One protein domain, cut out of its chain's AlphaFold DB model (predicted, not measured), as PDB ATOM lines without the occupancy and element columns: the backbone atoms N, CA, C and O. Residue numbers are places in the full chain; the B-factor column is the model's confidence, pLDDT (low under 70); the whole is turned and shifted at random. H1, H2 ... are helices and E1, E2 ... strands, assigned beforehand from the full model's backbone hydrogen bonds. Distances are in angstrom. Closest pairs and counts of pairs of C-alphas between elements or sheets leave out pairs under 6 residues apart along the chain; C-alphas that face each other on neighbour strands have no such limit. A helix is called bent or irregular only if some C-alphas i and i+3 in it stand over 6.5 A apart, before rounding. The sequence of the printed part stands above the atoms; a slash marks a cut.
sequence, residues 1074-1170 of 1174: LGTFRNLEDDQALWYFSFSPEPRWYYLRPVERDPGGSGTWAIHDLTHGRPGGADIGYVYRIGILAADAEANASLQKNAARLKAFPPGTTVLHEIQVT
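What this domain is: This is residues 1074 to 1170 of the 1174 residues of an uncharacterized protein of Kiloniellaceae bacterium (UniProt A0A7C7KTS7). A twisted sheet of four strands, E2, E1, E4 and E5, has the helix H1 packed over one face; across the sheet from H1, the short strand E3 pairs with the first printed residues and with residues 1104 to 1105. A loop sticks out with residues 1121 to 1128. The 97 printed residues hold five named strands and one named helix, in the order E1, E2, E3, E4, H1, E5; the sheet's order is E2, E1, E4, E5, all antiparallel. The class is mixed, helices and strands, with 45 residues, under half, in named elements. The whole is compact, with a radius of gyration of the C-alphas of 14.4 A and spans of 42 by 29 by 20 A.

How they stand to each other: Start at residues 1074 to 1075, which pair antiparallel with residues 1113 to 1114 of E3, residues 1113 to 1115; E3 pairs with no named strand. Go on to E1, residues 1085 to 1091, and E2, residues 1098 to 1102: they form a hairpin, with N 1088 and O 1101 2.9 A apart, within hydrogen-bond range. E3 and E1 are apart, but only just, at 8.1 A. On E1's other side look for E4, residues 1132 to 1139, antiparallel at 161 degrees, where N 1085 and O 1139 are 2.8 A apart. E5, residues 1161 to 1169, is the edge strand beside E4, with N 1134 and O 1167 2.9 A apart. H1, residues 1141 to 1153, is on the sheet at a height over the sheet of 8.7 A, in two layers, a helix on one face of a sheet. It lies over E1 and, only just, over E2, and runs along the strands, at 24 degrees to E1 on the local plane. The closest C-alphas of H1 and E2 are those of Ala 1151 and Leu 1100, 5.8 A apart. In H1, 7 of 9 O i to N i+4 pairs are within hydrogen-bond range.

Where its parts are: Find C-alpha 1085 at (50.443, 15.593, -12.815), from which E1 runs 19.6 A. E2 measures 12.6 A, E3 6.9 A and E4 21.6 A. H1 begins at C-alpha 1141, (46.506, 19.911, -8.430), and measures 19.1 A; it is irregular, with C-alphas 1149 and 1152 8.7 A apart. E5 measures 22.1 A, bends by 64 degrees at residue 1164 and ends at C-alpha 1169, (47.435, -7.412, -19.919).

The domain as a whole: The two C-alphas farthest apart, of Asp 1082 and Ala 1126, are 42.8 A apart. The printed part has no cut. The link from E3 to E4, 16 residues, is long, and its residues 1121 to 1128 stand free. The mean pLDDT of the printed part is 70.5; 41 residues are under 70, among them 1074 to 1080 and 1114 to 1131.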
ATOM      1  N   LEU A1074      58.513   4.678 -23.346       36.53
ATOM      2  CA  LEU A1074      58.664   6.117 -23.573       36.53
ATOM      3  C   LEU A1074      57.418   6.685 -24.259       36.53
ATOM      4  O   LEU A1074      57.060   6.257 -25.357       36.53
ATOM      5  N   GLY A1075      56.779   7.675 -23.628       49.41
ATOM      6  CA  GLY A1075      55.586   8.347 -24.145       49.41
ATOM      7  C   GLY A1075      55.735   9.871 -24.170       49.41
ATOM      8  O   GLY A1075      56.108  10.498 -23.181       49.41
ATOM      9  N   THR A1076      55.409  10.506 -25.298       43.22
ATOM     10  CA  THR A1076      55.382  11.976 -25.407       43.22
ATOM     11  C   THR A1076      53.972  12.530 -25.201       43.22
ATOM     12  O   THR A1076      53.207  12.646 -26.160       43.22
ATOM     13  N   PHE A1077      53.650  12.938 -23.973       56.19
ATOM     14  CA  PHE A1077      52.436  13.699 -23.654       56.19
ATOM     15  C   PHE A1077      52.723  15.205 -23.739       56.19
ATOM     16  O   PHE A1077      53.263  15.800 -22.809       56.19
ATOM     17  N   ARG A1078      52.392  15.822 -24.883       47.84
ATOM     18  CA  ARG A1078      52.729  17.232 -25.185       47.84
ATOM     19  C   ARG A1078      51.680  18.272 -24.766       47.84
ATOM     20  O   ARG A1078      51.971  19.458 -24.859       47.84
ATOM     21  N   ASN A1079      50.495  17.836 -24.333       56.31
ATOM     22  CA  ASN A1079      49.325  18.693 -24.089       56.31
ATOM     23  C   ASN A1079      48.714  18.465 -22.688       56.31
ATOM     24  O   ASN A1079      47.494  18.394 -22.564       56.31
ATOM     25  N   LEU A1080      49.542  18.276 -21.659       65.62
ATOM     26  CA  LEU A1080      49.079  18.416 -20.273       65.62
ATOM     27  C   LEU A1080      49.056  19.906 -19.928       65.62
ATOM     28  O   LEU A1080      49.924  20.650 -20.391       65.62
ATOM     29  N   GLU A1081      48.070  20.333 -19.147       72.50
ATOM     30  CA  GLU A1081      48.047  21.685 -18.580       72.50
ATOM     31  C   GLU A1081      49.138  21.796 -17.494       72.50
ATOM     32  O   GLU A1081      49.522  20.788 -16.896       72.50
ATOM     33  N   ASP A1082      49.698  22.992 -17.274       73.06
ATOM     34  CA  ASP A1082      50.893  23.180 -16.422       73.06
ATOM     35  C   ASP A1082      50.669  22.808 -14.934       73.06
ATOM     36  O   ASP A1082      51.632  22.692 -14.174       73.06
ATOM     37  N   ASP A1083      49.417  22.608 -14.519       79.00
ATOM     38  CA  ASP A1083      48.972  22.193 -13.185       79.00
ATOM     39  C   ASP A1083      48.591  20.700 -13.078       79.00
ATOM     40  O   ASP A1083      48.236  20.234 -11.992       79.00
ATOM     41  N   GLN A1084      48.697  19.930 -14.169       83.25
ATOM     42  CA  GLN A1084      48.364  18.504 -14.200       83.25
ATOM     43  C   GLN A1084      49.592  17.607 -13.972       83.25
ATOM     44  O   GLN A1084      50.621  17.721 -14.639       83.25
ATOM     45  N   ALA A1085      49.454  16.637 -13.067       85.31
ATOM     46  CA  ALA A1085      50.443  15.593 -12.815       85.31
ATOM     47  C   ALA A1085      50.055  14.277 -13.502       85.31
ATOM     48  O   ALA A1085      48.899  13.851 -13.444       85.31
ATOM     49  N   LEU A1086      51.032  13.598 -14.108       90.12
ATOM     50  CA  LEU A1086      50.835  12.288 -14.727       90.12
ATOM     51  C   LEU A1086      51.138  11.165 -13.720       90.12
ATOM     52  O   LEU A1086      52.178  11.177 -13.064       90.12
ATOM     53  N   TRP A1087      50.254  10.175 -13.624       88.44
ATOM     54  CA  TRP A1087      50.378   9.028 -12.721       88.44
ATOM     55  C   TRP A1087      50.212   7.711 -13.473       88.44
ATOM     56  O   TRP A1087      49.346   7.582 -14.334       88.44
ATOM     57  N   TYR A1088      51.013   6.716 -13.113       88.44
ATOM     58  CA  TYR A1088      50.877   5.334 -13.561       88.44
ATOM     59  C   TYR A1088      50.143   4.515 -12.494       88.44
ATOM     60  O   TYR A1088      50.434   4.670 -11.305       88.44
ATOM     61  N   PHE A1089      49.242   3.618 -12.907       86.44
ATOM     62  CA  PHE A1089      48.636   2.617 -12.027       86.44
ATOM     63  C   PHE A1089      48.675   1.205 -12.621       86.44
ATOM     64  O   PHE A1089      48.507   1.025 -13.826       86.44
ATOM     65  N   SER A1090      48.822   0.201 -11.751       81.62
ATOM     66  CA  SER A1090      48.536  -1.210 -12.049       81.62
ATOM     67  C   SER A1090      47.492  -1.759 -11.072       81.62
ATOM     68  O   SER A1090      47.516  -1.419  -9.884       81.62
ATOM     69  N   PHE A1091      46.583  -2.592 -11.580       78.06
ATOM     70  CA  PHE A1091      45.476  -3.222 -10.864       78.06
ATOM     71  C   PHE A1091      45.458  -4.738 -11.106       78.06
ATOM     72  O   PHE A1091      45.474  -5.181 -12.257       78.06
ATOM     73  N   SER A1092      45.351  -5.514 -10.023       64.00
ATOM     74  CA  SER A1092      45.038  -6.950 -10.041       64.00
ATOM     75  C   SER A1092      43.599  -7.179  -9.541       64.00
ATOM     76  O   SER A1092      43.198  -6.500  -8.589       64.00
ATOM     77  N   PRO A1093      42.816  -8.112 -10.127       51.44
ATOM     78  CA  PRO A1093      41.415  -8.329  -9.754       51.44
ATOM     79  C   PRO A1093      41.170  -8.638  -8.270       51.44
ATOM     80  O   PRO A1093      40.148  -8.211  -7.732       51.44
ATOM     81  N   GLU A1094      42.097  -9.331  -7.598       66.44
ATOM     82  CA  GLU A1094      41.955  -9.741  -6.195       66.44
ATOM     83  C   GLU A1094      43.288  -9.618  -5.419       66.44
ATOM     84  O   GLU A1094      44.314 -10.079  -5.919       66.44
ATOM     85  N   PRO A1095      43.315  -9.049  -4.194       52.19
ATOM     86  CA  PRO A1095      42.377  -8.098  -3.605       52.19
ATOM     87  C   PRO A1095      42.961  -6.668  -3.533       52.19
ATOM     88  O   PRO A1095      43.738  -6.339  -2.645       52.19
ATOM     89  N   ARG A1096      42.451  -5.768  -4.387       51.44
ATOM     90  CA  ARG A1096      42.258  -4.323  -4.097       51.44
ATOM     91  C   ARG A1096      43.481  -3.416  -3.832       51.44
ATOM     92  O   ARG A1096      43.295  -2.344  -3.258       51.44
ATOM     93  N   TRP A1097      44.683  -3.750  -4.295       51.94
ATOM     94  CA  TRP A1097      45.828  -2.823  -4.233       51.94
ATOM     95  C   TRP A1097      46.030  -2.072  -5.556       51.94
ATOM     96  O   TRP A1097      46.052  -2.681  -6.625       51.94
ATOM     97  N   TYR A1098      46.212  -0.750  -5.474       60.59
ATOM     98  CA  TYR A1098      46.652   0.088  -6.593       60.59
ATOM     99  C   TYR A1098      48.146   0.370  -6.448       60.59
ATOM    100  O   TYR A1098      48.563   1.032  -5.497       60.59
ATOM    101  N   TYR A1099      48.956  -0.063  -7.412       72.50
ATOM    102  CA  TYR A1099      50.352   0.376  -7.488       72.50
ATOM    103  C   TYR A1099      50.422   1.714  -8.217       72.50
ATOM    104  O   TYR A1099      50.554   1.746  -9.437       72.50
ATOM    105  N   LEU A1100      50.291   2.807  -7.463       78.06
ATOM    106  CA  LEU A1100      50.359   4.179  -7.963       78.06
ATOM    107  C   LEU A1100      51.779   4.742  -7.855       78.06
ATOM    108  O   LEU A1100      52.360   4.754  -6.769       78.06
ATOM    109  N   ARG A1101      52.316   5.267  -8.961       81.50
ATOM    110  CA  ARG A1101      53.541   6.086  -8.963       81.50
ATOM    111  C   ARG A1101      53.353   7.348  -9.810       81.50
ATOM    112  O   ARG A1101      52.710   7.260 -10.860       81.50
ATOM    113  N   PRO A1102      53.913   8.500  -9.397       82.25
ATOM    114  CA  PRO A1102      54.013   9.649 -10.284       82.25
ATOM    115  C   PRO A1102      54.941   9.285 -11.447       82.25
ATOM    116  O   PRO A1102      55.935   8.583 -11.261       82.25
ATOM    117  N   VAL A1103      54.611   9.742 -12.651       82.94
ATOM    118  CA  VAL A1103      55.505   9.637 -13.804       82.94
ATOM    119  C   VAL A1103      56.356  10.894 -13.832       82.94
ATOM    120  O   VAL A1103      55.829  12.006 -13.812       82.94
ATOM    121  N   GLU A1104      57.673  10.733 -13.872       77.12
ATOM    122  CA  GLU A1104      58.584  11.870 -13.885       77.12
ATOM    123  C   GLU A1104      58.707  12.451 -15.301       77.12
ATOM    124  O   GLU A1104      58.740  11.740 -16.315       77.12
ATOM    125  N   ARG A1105      58.743  13.784 -15.374       74.88
ATOM    126  CA  ARG A1105      59.023  14.512 -16.611       74.88
ATOM    127  C   ARG A1105      60.520  14.427 -16.878       74.88
ATOM    128  O   ARG A1105      61.303  14.759 -15.993       74.88
ATOM    129  N   ASP A1106      60.907  14.042 -18.093       69.06
ATOM    130  CA  ASP A1106      62.316  13.962 -18.486       69.06
ATOM    131  C   ASP A1106      63.027  15.311 -18.226       69.06
ATOM    132  O   ASP A1106      62.659  16.323 -18.845       69.06
ATOM    133  N   PRO A1107      64.046  15.357 -17.338       59.84
ATOM    134  CA  PRO A1107      64.766  16.588 -17.019       59.84
ATOM    135  C   PRO A1107      65.560  17.141 -18.214       59.84
ATOM    136  O   PRO A1107      65.944  18.309 -18.197       59.84
ATOM    137  N   GLY A1108      65.751  16.361 -19.286       71.56
ATOM    138  CA  GLY A1108      66.358  16.791 -20.549       71.56
ATOM    139  C   GLY A1108      65.553  17.824 -21.353       71.56
ATOM    140  O   GLY A1108      65.967  18.199 -22.450       71.56
ATOM    141  N   GLY A1109      64.401  18.292 -20.855       54.06
ATOM    142  CA  GLY A1109      63.622  19.374 -21.473       54.06
ATOM    143  C   GLY A1109      62.892  18.981 -22.764       54.06
ATOM    144  O   GLY A1109      62.306  19.832 -23.429       54.06
ATOM    145  N   SER A1110      62.881  17.691 -23.107       62.78
ATOM    146  CA  SER A1110      62.289  17.148 -24.337       62.78
ATOM    147  C   SER A1110      60.752  17.230 -24.393       62.78
ATOM    148  O   SER A1110      60.154  17.015 -25.448       62.78
ATOM    149  N   GLY A1111      60.100  17.519 -23.258       61.94
ATOM    150  CA  GLY A1111      58.643  17.421 -23.105       61.94
ATOM    151  C   GLY A1111      58.132  15.974 -23.077       61.94
ATOM    152  O   GLY A1111      56.947  15.739 -23.306       61.94
ATOM    153  N   THR A1112      59.025  15.011 -22.840       61.44
ATOM    154  CA  THR A1112      58.717  13.579 -22.746       61.44
ATOM    155  C   THR A1112      58.497  13.184 -21.287       61.44
ATOM    156  O   THR A1112      59.056  13.798 -20.377       61.44
ATOM    157  N   TRP A1113      57.687  12.152 -21.063       70.31
ATOM    158  CA  TRP A1113      57.462  11.558 -19.749       70.31
ATOM    159  C   TRP A1113      57.946  10.109 -19.799       70.31
ATOM    160  O   TRP A1113      57.667   9.396 -20.769       70.31
ATOM    161  N   ALA A1114      58.709   9.688 -18.793       62.62
ATOM    162  CA  ALA A1114      59.384   8.395 -18.798       62.62
ATOM    163  C   ALA A1114      58.921   7.530 -17.623       62.62
ATOM    164  O   ALA A1114      58.886   7.974 -16.477       62.62
ATOM    165  N   ILE A1115      58.563   6.278 -17.917       63.97
ATOM    166  CA  ILE A1115      58.228   5.272 -16.908       63.97
ATOM    167  C   ILE A1115      59.440   4.347 -16.776       63.97
ATOM    168  O   ILE A1115      59.786   3.626 -17.716       63.97
ATOM    169  N   HIS A1116      60.090   4.393 -15.615       51.41
ATOM    170  CA  HIS A1116      61.267   3.588 -15.290       51.41
ATOM    171  C   HIS A1116      60.897   2.397 -14.389       51.41
ATOM    172  O   HIS A1116      59.993   2.502 -13.561       51.41
ATOM    173  N   ASP A1117      61.620   1.284 -14.552       52.44
ATOM    174  CA  ASP A1117      61.557   0.064 -13.728       52.44
ATOM    175  C   ASP A1117      60.141  -0.521 -13.519       52.44
ATOM    176  O   ASP A1117      59.641  -0.650 -12.398       52.44
ATOM    177  N   LEU A1118      59.497  -0.932 -14.620       50.75
ATOM    178  CA  LEU A1118      58.208  -1.641 -14.610       50.75
ATOM    179  C   LEU A1118      58.405  -3.138 -14.294       50.75
ATOM    180  O   LEU A1118      58.140  -4.019 -15.109       50.75
ATOM    181  N   THR A1119      58.913  -3.428 -13.097       49.25
ATOM    182  CA  THR A1119      59.168  -4.797 -12.628       49.25
ATOM    183  C   THR A1119      57.905  -5.380 -11.992       49.25
ATOM    184  O   THR A1119      57.454  -4.909 -10.943       49.25
ATOM    185  N   HIS A1120      57.325  -6.419 -12.598       50.47
ATOM    186  CA  HIS A1120      56.221  -7.179 -12.008       50.47
ATOM    187  C   HIS A1120      56.578  -8.665 -11.948       50.47
ATOM    188  O   HIS A1120      56.681  -9.330 -12.972       50.47
ATOM    189  N   GLY A1121      56.801  -9.151 -10.728       42.03
ATOM    190  CA  GLY A1121      57.160 -10.532 -10.421       42.03
ATOM    191  C   GLY A1121      57.743 -10.625  -9.010       42.03
ATOM    192  O   GLY A1121      58.605  -9.826  -8.643       42.03
ATOM    193  N   ARG A1122      57.277 -11.591  -8.208       40.66
ATOM    194  CA  ARG A1122      58.051 -12.052  -7.045       40.66
ATOM    195  C   ARG A1122      59.246 -12.851  -7.584       40.66
ATOM    196  O   ARG A1122      59.023 -13.683  -8.464       40.66
ATOM    197  N   PRO A1123      60.470 -12.687  -7.057       34.75
ATOM    198  CA  PRO A1123      61.524 -13.665  -7.301       34.75
ATOM    199  C   PRO A1123      61.035 -15.042  -6.814       34.75
ATOM    200  O   PRO A1123      60.702 -15.179  -5.640       34.75
ATOM    201  N   GLY A1124      60.929 -16.025  -7.713       47.00
ATOM    202  CA  GLY A1124      60.545 -17.407  -7.376       47.00
ATOM    203  C   GLY A1124      59.043 -17.740  -7.334       47.00
ATOM    204  O   GLY A1124      58.691 -18.809  -6.853       47.00
ATOM    205  N   GLY A1125      58.140 -16.875  -7.817       39.91
ATOM    206  CA  GLY A1125      56.705 -17.200  -7.930       39.91
ATOM    207  C   GLY A1125      56.282 -17.532  -9.364       39.91
ATOM    208  O   GLY A1125      56.498 -16.712 -10.251       39.91
ATOM    209  N   ALA A1126      55.650 -18.688  -9.592       43.94
ATOM    210  CA  ALA A1126      55.172 -19.093 -10.920       43.94
ATOM    211  C   ALA A1126      54.072 -18.165 -11.482       43.94
ATOM    212  O   ALA A1126      53.201 -17.698 -10.743       43.94
ATOM    213  N   ASP A1127      54.073 -17.956 -12.806       49.62
ATOM    214  CA  ASP A1127      53.087 -17.139 -13.531       49.62
ATOM    215  C   ASP A1127      51.681 -17.766 -13.527       49.62
ATOM    216  O   ASP A1127      51.255 -18.470 -14.449       49.62
ATOM    217  N   ILE A1128      50.912 -17.457 -12.484       44.59
ATOM    218  CA  ILE A1128      49.461 -17.651 -12.467       44.59
ATOM    219  C   ILE A1128      48.819 -16.571 -13.350       44.59
ATOM    220  O   ILE A1128      49.114 -15.385 -13.211       44.59
ATOM    221  N   GLY A1129      47.964 -16.992 -14.292       47.59
ATOM    222  CA  GLY A1129      47.455 -16.176 -15.406       47.59
ATOM    223  C   GLY A1129      46.478 -15.063 -15.018       47.59
ATOM    224  O   GLY A1129      45.306 -15.100 -15.398       47.59
ATOM    225  N   TYR A1130      46.952 -14.073 -14.265       60.66
ATOM    226  CA  TYR A1130      46.186 -12.902 -13.866       60.66
ATOM    227  C   TYR A1130      46.071 -11.877 -14.992       60.66
ATOM    228  O   TYR A1130      47.010 -11.618 -15.743       60.66
ATOM    229  N   VAL A1131      44.895 -11.254 -15.064       63.62
ATOM    230  CA  VAL A1131      44.605 -10.192 -16.023       63.62
ATOM    231  C   VAL A1131      44.796  -8.843 -15.345       63.62
ATOM    232  O   VAL A1131      43.891  -8.340 -14.675       63.62
ATOM    233  N   TYR A1132      45.975  -8.259 -15.523       71.12
ATOM    234  CA  TYR A1132      46.300  -6.941 -14.994       71.12
ATOM    235  C   TYR A1132      45.630  -5.846 -15.823       71.12
ATOM    236  O   TYR A1132      45.463  -5.974 -17.040       71.12
ATOM    237  N   ARG A1133      45.290  -4.730 -15.180       77.06
ATOM    238  CA  ARG A1133      45.009  -3.478 -15.886       77.06
ATOM    239  C   ARG A1133      46.049  -2.441 -15.529       77.06
ATOM    240  O   ARG A1133      46.239  -2.134 -14.357       77.06
ATOM    241  N   ILE A1134      46.702  -1.919 -16.552       83.31
ATOM    242  CA  ILE A1134      47.768  -0.934 -16.460       83.31
ATOM    243  C   ILE A1134      47.271   0.339 -17.127       83.31
ATOM    244  O   ILE A1134      46.808   0.294 -18.264       83.31
ATOM    245  N   GLY A1135      47.359   1.482 -16.457       89.06
ATOM    246  CA  GLY A1135      46.862   2.729 -17.019       89.06
ATOM    247  C   GLY A1135      47.640   3.964 -16.605       89.06
ATOM    248  O   GLY A1135      48.467   3.949 -15.693       89.06
ATOM    249  N   ILE A1136      47.355   5.044 -17.324       89.69
ATOM    250  CA  ILE A1136      47.938   6.367 -17.129       89.69
ATOM    251  C   ILE A1136      46.802   7.340 -16.818       89.69
ATOM    252  O   ILE A1136      45.800   7.394 -17.534       89.69
ATOM    253  N   LEU A1137      46.973   8.109 -15.751       91.12
ATOM    254  CA  LEU A1137      46.042   9.113 -15.251       91.12
ATOM    255  C   LEU A1137      46.684  10.496 -15.402       91.12
ATOM    256  O   LEU A1137      47.872  10.649 -15.124       91.12
ATOM    257  N   ALA A1138      45.898  11.504 -15.766       91.56
ATOM    258  CA  ALA A1138      46.193  12.890 -15.419       91.56
ATOM    259  C   ALA A1138      45.399  13.250 -14.162       91.56
ATOM    260  O   ALA A1138      44.228  12.891 -14.046       91.56
ATOM    261  N   ALA A1139      46.030  13.952 -13.232       90.56
ATOM    262  CA  ALA A1139      45.410  14.466 -12.023       90.56
ATOM    263  C   ALA A1139      45.654  15.974 -11.956       90.56
ATOM    264  O   ALA A1139      46.800  16.401 -12.096       90.56
ATOM    265  N   ASP A1140      44.605  16.768 -11.741       93.31
ATOM    266  CA  ASP A1140      44.761  18.187 -11.397       93.31
ATOM    267  C   ASP A1140      45.487  18.372 -10.046       93.31
ATOM    268  O   ASP A1140      45.819  17.404  -9.355       93.31
ATOM    269  N   ALA A1141      45.754  19.617  -9.649       87.50
ATOM    270  CA  ALA A1141      46.506  19.911  -8.430       87.50
ATOM    271  C   ALA A1141      45.880  19.326  -7.139       87.50
ATOM    272  O   ALA A1141      46.619  18.909  -6.241       87.50
ATOM    273  N   GLU A1142      44.547  19.255  -7.036       87.44
ATOM    274  CA  GLU A1142      43.836  18.743  -5.852       87.44
ATOM    275  C   GLU A1142      43.814  17.205  -5.834       87.44
ATOM    276  O   GLU A1142      44.110  16.570  -4.811       87.44
ATOM    277  N   ALA A1143      43.559  16.595  -6.994       88.31
ATOM    278  CA  ALA A1143      43.666  15.158  -7.199       88.31
ATOM    279  C   ALA A1143      45.102  14.662  -6.966       88.31
ATOM    280  O   ALA A1143      45.303  13.658  -6.283       88.31
ATOM    281  N   ASN A1144      46.111  15.386  -7.454       90.50
ATOM    282  CA  ASN A1144      47.526  15.062  -7.285       90.50
ATOM    283  C   ASN A1144      47.943  15.082  -5.806       90.50
ATOM    284  O   ASN A1144      48.528  14.113  -5.322       90.50
ATOM    285  N   ALA A1145      47.577  16.125  -5.051       87.19
ATOM    286  CA  ALA A1145      47.825  16.176  -3.608       87.19
ATOM    287  C   ALA A1145      47.134  15.013  -2.861       87.19
ATOM    288  O   ALA A1145      47.707  14.411  -1.947       87.19
ATOM    289  N   SER A1146      45.922  14.649  -3.289       84.81
ATOM    290  CA  SER A1146      45.164  13.520  -2.738       84.81
ATOM    291  C   SER A1146      45.794  12.158  -3.060       84.81
ATOM    292  O   SER A1146      45.809  11.282  -2.190       84.81
ATOM    293  N   LEU A1147      46.346  11.986  -4.266       86.50
ATOM    294  CA  LEU A1147      47.089  10.798  -4.696       86.50
ATOM    295  C   LEU A1147      48.399  10.656  -3.910       86.50
ATOM    296  O   LEU A1147      48.627   9.600  -3.323       86.50
ATOM    297  N   GLN A1148      49.207  11.717  -3.797       84.94
ATOM    298  CA  GLN A1148      50.458  11.697  -3.021       84.94
ATOM    299  C   GLN A1148      50.231  11.316  -1.553       84.94
ATOM    300  O   GLN A1148      50.986  10.520  -0.997       84.94
ATOM    301  N   LYS A1149      49.171  11.840  -0.927       86.44
ATOM    302  CA  LYS A1149      48.862  11.568   0.484       86.44
ATOM    303  C   LYS A1149      48.351  10.145   0.741       86.44
ATOM    304  O   LYS A1149      48.553   9.627   1.836       86.44
ATOM    305  N   ASN A1150      47.666   9.526  -0.226       80.12
ATOM    306  CA  ASN A1150      46.886   8.301   0.007       80.12
ATOM    307  C   ASN A1150      47.234   7.119  -0.915       80.12
ATOM    308  O   ASN A1150      46.537   6.108  -0.845       80.12
ATOM    309  N   ALA A1151      48.278   7.207  -1.750       70.62
ATOM    310  CA  ALA A1151      48.613   6.238  -2.806       70.62
ATOM    311  C   ALA A1151      48.448   4.755  -2.408       70.62
ATOM    312  O   ALA A1151      47.856   3.981  -3.153       70.62
ATOM    313  N   ALA A1152      48.899   4.372  -1.208       66.00
ATOM    314  CA  ALA A1152      48.856   2.995  -0.707       66.00
ATOM    315  C   ALA A1152      47.488   2.521  -0.154       66.00
ATOM    316  O   ALA A1152      47.381   1.381   0.290       66.00
ATOM    317  N   ARG A1153      46.455   3.377  -0.093       66.81
ATOM    318  CA  ARG A1153      45.168   3.093   0.590       66.81
ATOM    319  C   ARG A1153      43.915   3.504  -0.194       66.81
ATOM    320  O   ARG A1153      42.808   3.453   0.344       66.81
ATOM    321  N   LEU A1154      44.060   3.934  -1.446       71.38
ATOM    322  CA  LEU A1154      42.927   4.360  -2.270       71.38
ATOM    323  C   LEU A1154      42.021   3.173  -2.626       71.38
ATOM    324  O   LEU A1154      42.490   2.124  -3.049       71.38
ATOM    325  N   LYS A1155      40.705   3.359  -2.471       71.38
ATOM    326  CA  LYS A1155      39.670   2.406  -2.926       71.38
ATOM    327  C   LYS A1155      39.021   2.825  -4.254       71.38
ATOM    328  O   LYS A1155      38.341   2.022  -4.880       71.38
ATOM    329  N   ALA A1156      39.213   4.083  -4.648       82.56
ATOM    330  CA  ALA A1156      38.799   4.697  -5.906       82.56
ATOM    331  C   ALA A1156      39.690   5.929  -6.163       82.56
ATOM    332  O   ALA A1156      40.290   6.452  -5.220       82.56
ATOM    333  N   PHE A1157      39.770   6.404  -7.408       86.31
ATOM    334  CA  PHE A1157      40.495   7.640  -7.728       86.31
ATOM    335  C   PHE A1157      39.747   8.882  -7.203       86.31
ATOM    336  O   PHE A1157      38.513   8.903  -7.252       86.31
ATOM    337  N   PRO A1158      40.457   9.916  -6.711       87.25
ATOM    338  CA  PRO A1158      39.822  11.153  -6.266       87.25
ATOM    339  C   PRO A1158      39.197  11.926  -7.447       87.25
ATOM    340  O   PRO A1158      39.675  11.806  -8.583       87.25
ATOM    341  N   PRO A1159      38.155  12.748  -7.205       89.50
ATOM    342  CA  PRO A1159      37.692  13.745  -8.173       89.50
ATOM    343  C   PRO A1159      38.865  14.594  -8.679       89.50
ATOM    344  O   PRO A1159      39.800  14.835  -7.924       89.50
ATOM    345  N   GLY A1160      38.832  14.992  -9.954       89.25
ATOM    346  CA  GLY A1160      39.970  15.648 -10.620       89.25
ATOM    347  C   GLY A1160      40.960  14.692 -11.304       89.25
ATOM    348  O   GLY A1160      41.863  15.125 -12.021       89.25
ATOM    349  N   THR A1161      40.776  13.374 -11.151       89.75
ATOM    350  CA  THR A1161      41.561  12.358 -11.876       89.75
ATOM    351  C   THR A1161      40.880  11.944 -13.185       89.75
ATOM    352  O   THR A1161      39.725  11.518 -13.181       89.75
ATOM    353  N   THR A1162      41.611  11.979 -14.300       90.25
ATOM    354  CA  THR A1162      41.170  11.524 -15.629       90.25
ATOM    355  C   THR A1162      42.045  10.373 -16.122       90.25
ATOM    356  O   THR A1162      43.253  10.533 -16.269       90.25
ATOM    357  N   VAL A1163      41.447   9.218 -16.436       86.50
ATOM    358  CA  VAL A1163      42.152   8.109 -17.108       86.50
ATOM    359  C   VAL A1163      42.432   8.514 -18.557       86.50
ATOM    360  O   VAL A1163      41.502   8.668 -19.346       86.50
ATOM    361  N   LEU A1164      43.705   8.690 -18.909       83.56
ATOM    362  CA  LEU A1164      44.133   9.006 -20.275       83.56
ATOM    363  C   LEU A1164      44.293   7.747 -21.132       83.56
ATOM    364  O   LEU A1164      44.029   7.774 -22.334       83.56
ATOM    365  N   HIS A1165      44.752   6.652 -20.525       83.06
ATOM    366  CA  HIS A1165      44.955   5.380 -21.210       83.06
ATOM    367  C   HIS A1165      44.817   4.202 -20.241       83.06
ATOM    368  O   HIS A1165      45.209   4.312 -19.081       83.06
ATOM    369  N   GLU A1166      44.292   3.078 -20.722       84.00
ATOM    370  CA  GLU A1166      44.134   1.829 -19.971       84.00
ATOM    371  C   GLU A1166      44.415   0.655 -20.922       84.00
ATOM    372  O   GLU A1166      43.845   0.576 -22.011       84.00
ATOM    373  N   ILE A1167      45.314  -0.237 -20.516       76.19
ATOM    374  CA  ILE A1167      45.742  -1.441 -21.227       76.19
ATOM    375  C   ILE A1167      45.422  -2.637 -20.332       76.19
ATOM    376  O   ILE A1167      45.755  -2.651 -19.146       76.19
ATOM    377  N   GLN A1168      44.791  -3.658 -20.901       77.25
ATOM    378  CA  GLN A1168      44.513  -4.914 -20.214       77.25
ATOM    379  C   GLN A1168      45.552  -5.957 -20.639       77.25
ATOM    380  O   GLN A1168      45.617  -6.320 -21.812       77.25
ATOM    381  N   VAL A1169      46.366  -6.429 -19.694       72.44
ATOM    382  CA  VAL A1169      47.435  -7.412 -19.919       72.44
ATOM    383  C   VAL A1169      46.962  -8.762 -19.391       72.44
ATOM    384  O   VAL A1169      46.870  -8.968 -18.184       72.44
ATOM    385  N   THR A1170      46.610  -9.673 -20.297       60.94
ATOM    386  CA  THR A1170      46.015 -10.984 -19.972       60.94
ATOM    387  C   THR A1170      47.021 -12.087 -19.645       60.94
ATOM    388  O   THR A1170      46.607 -13.162 -19.218       60.94
TER     389      THR A1170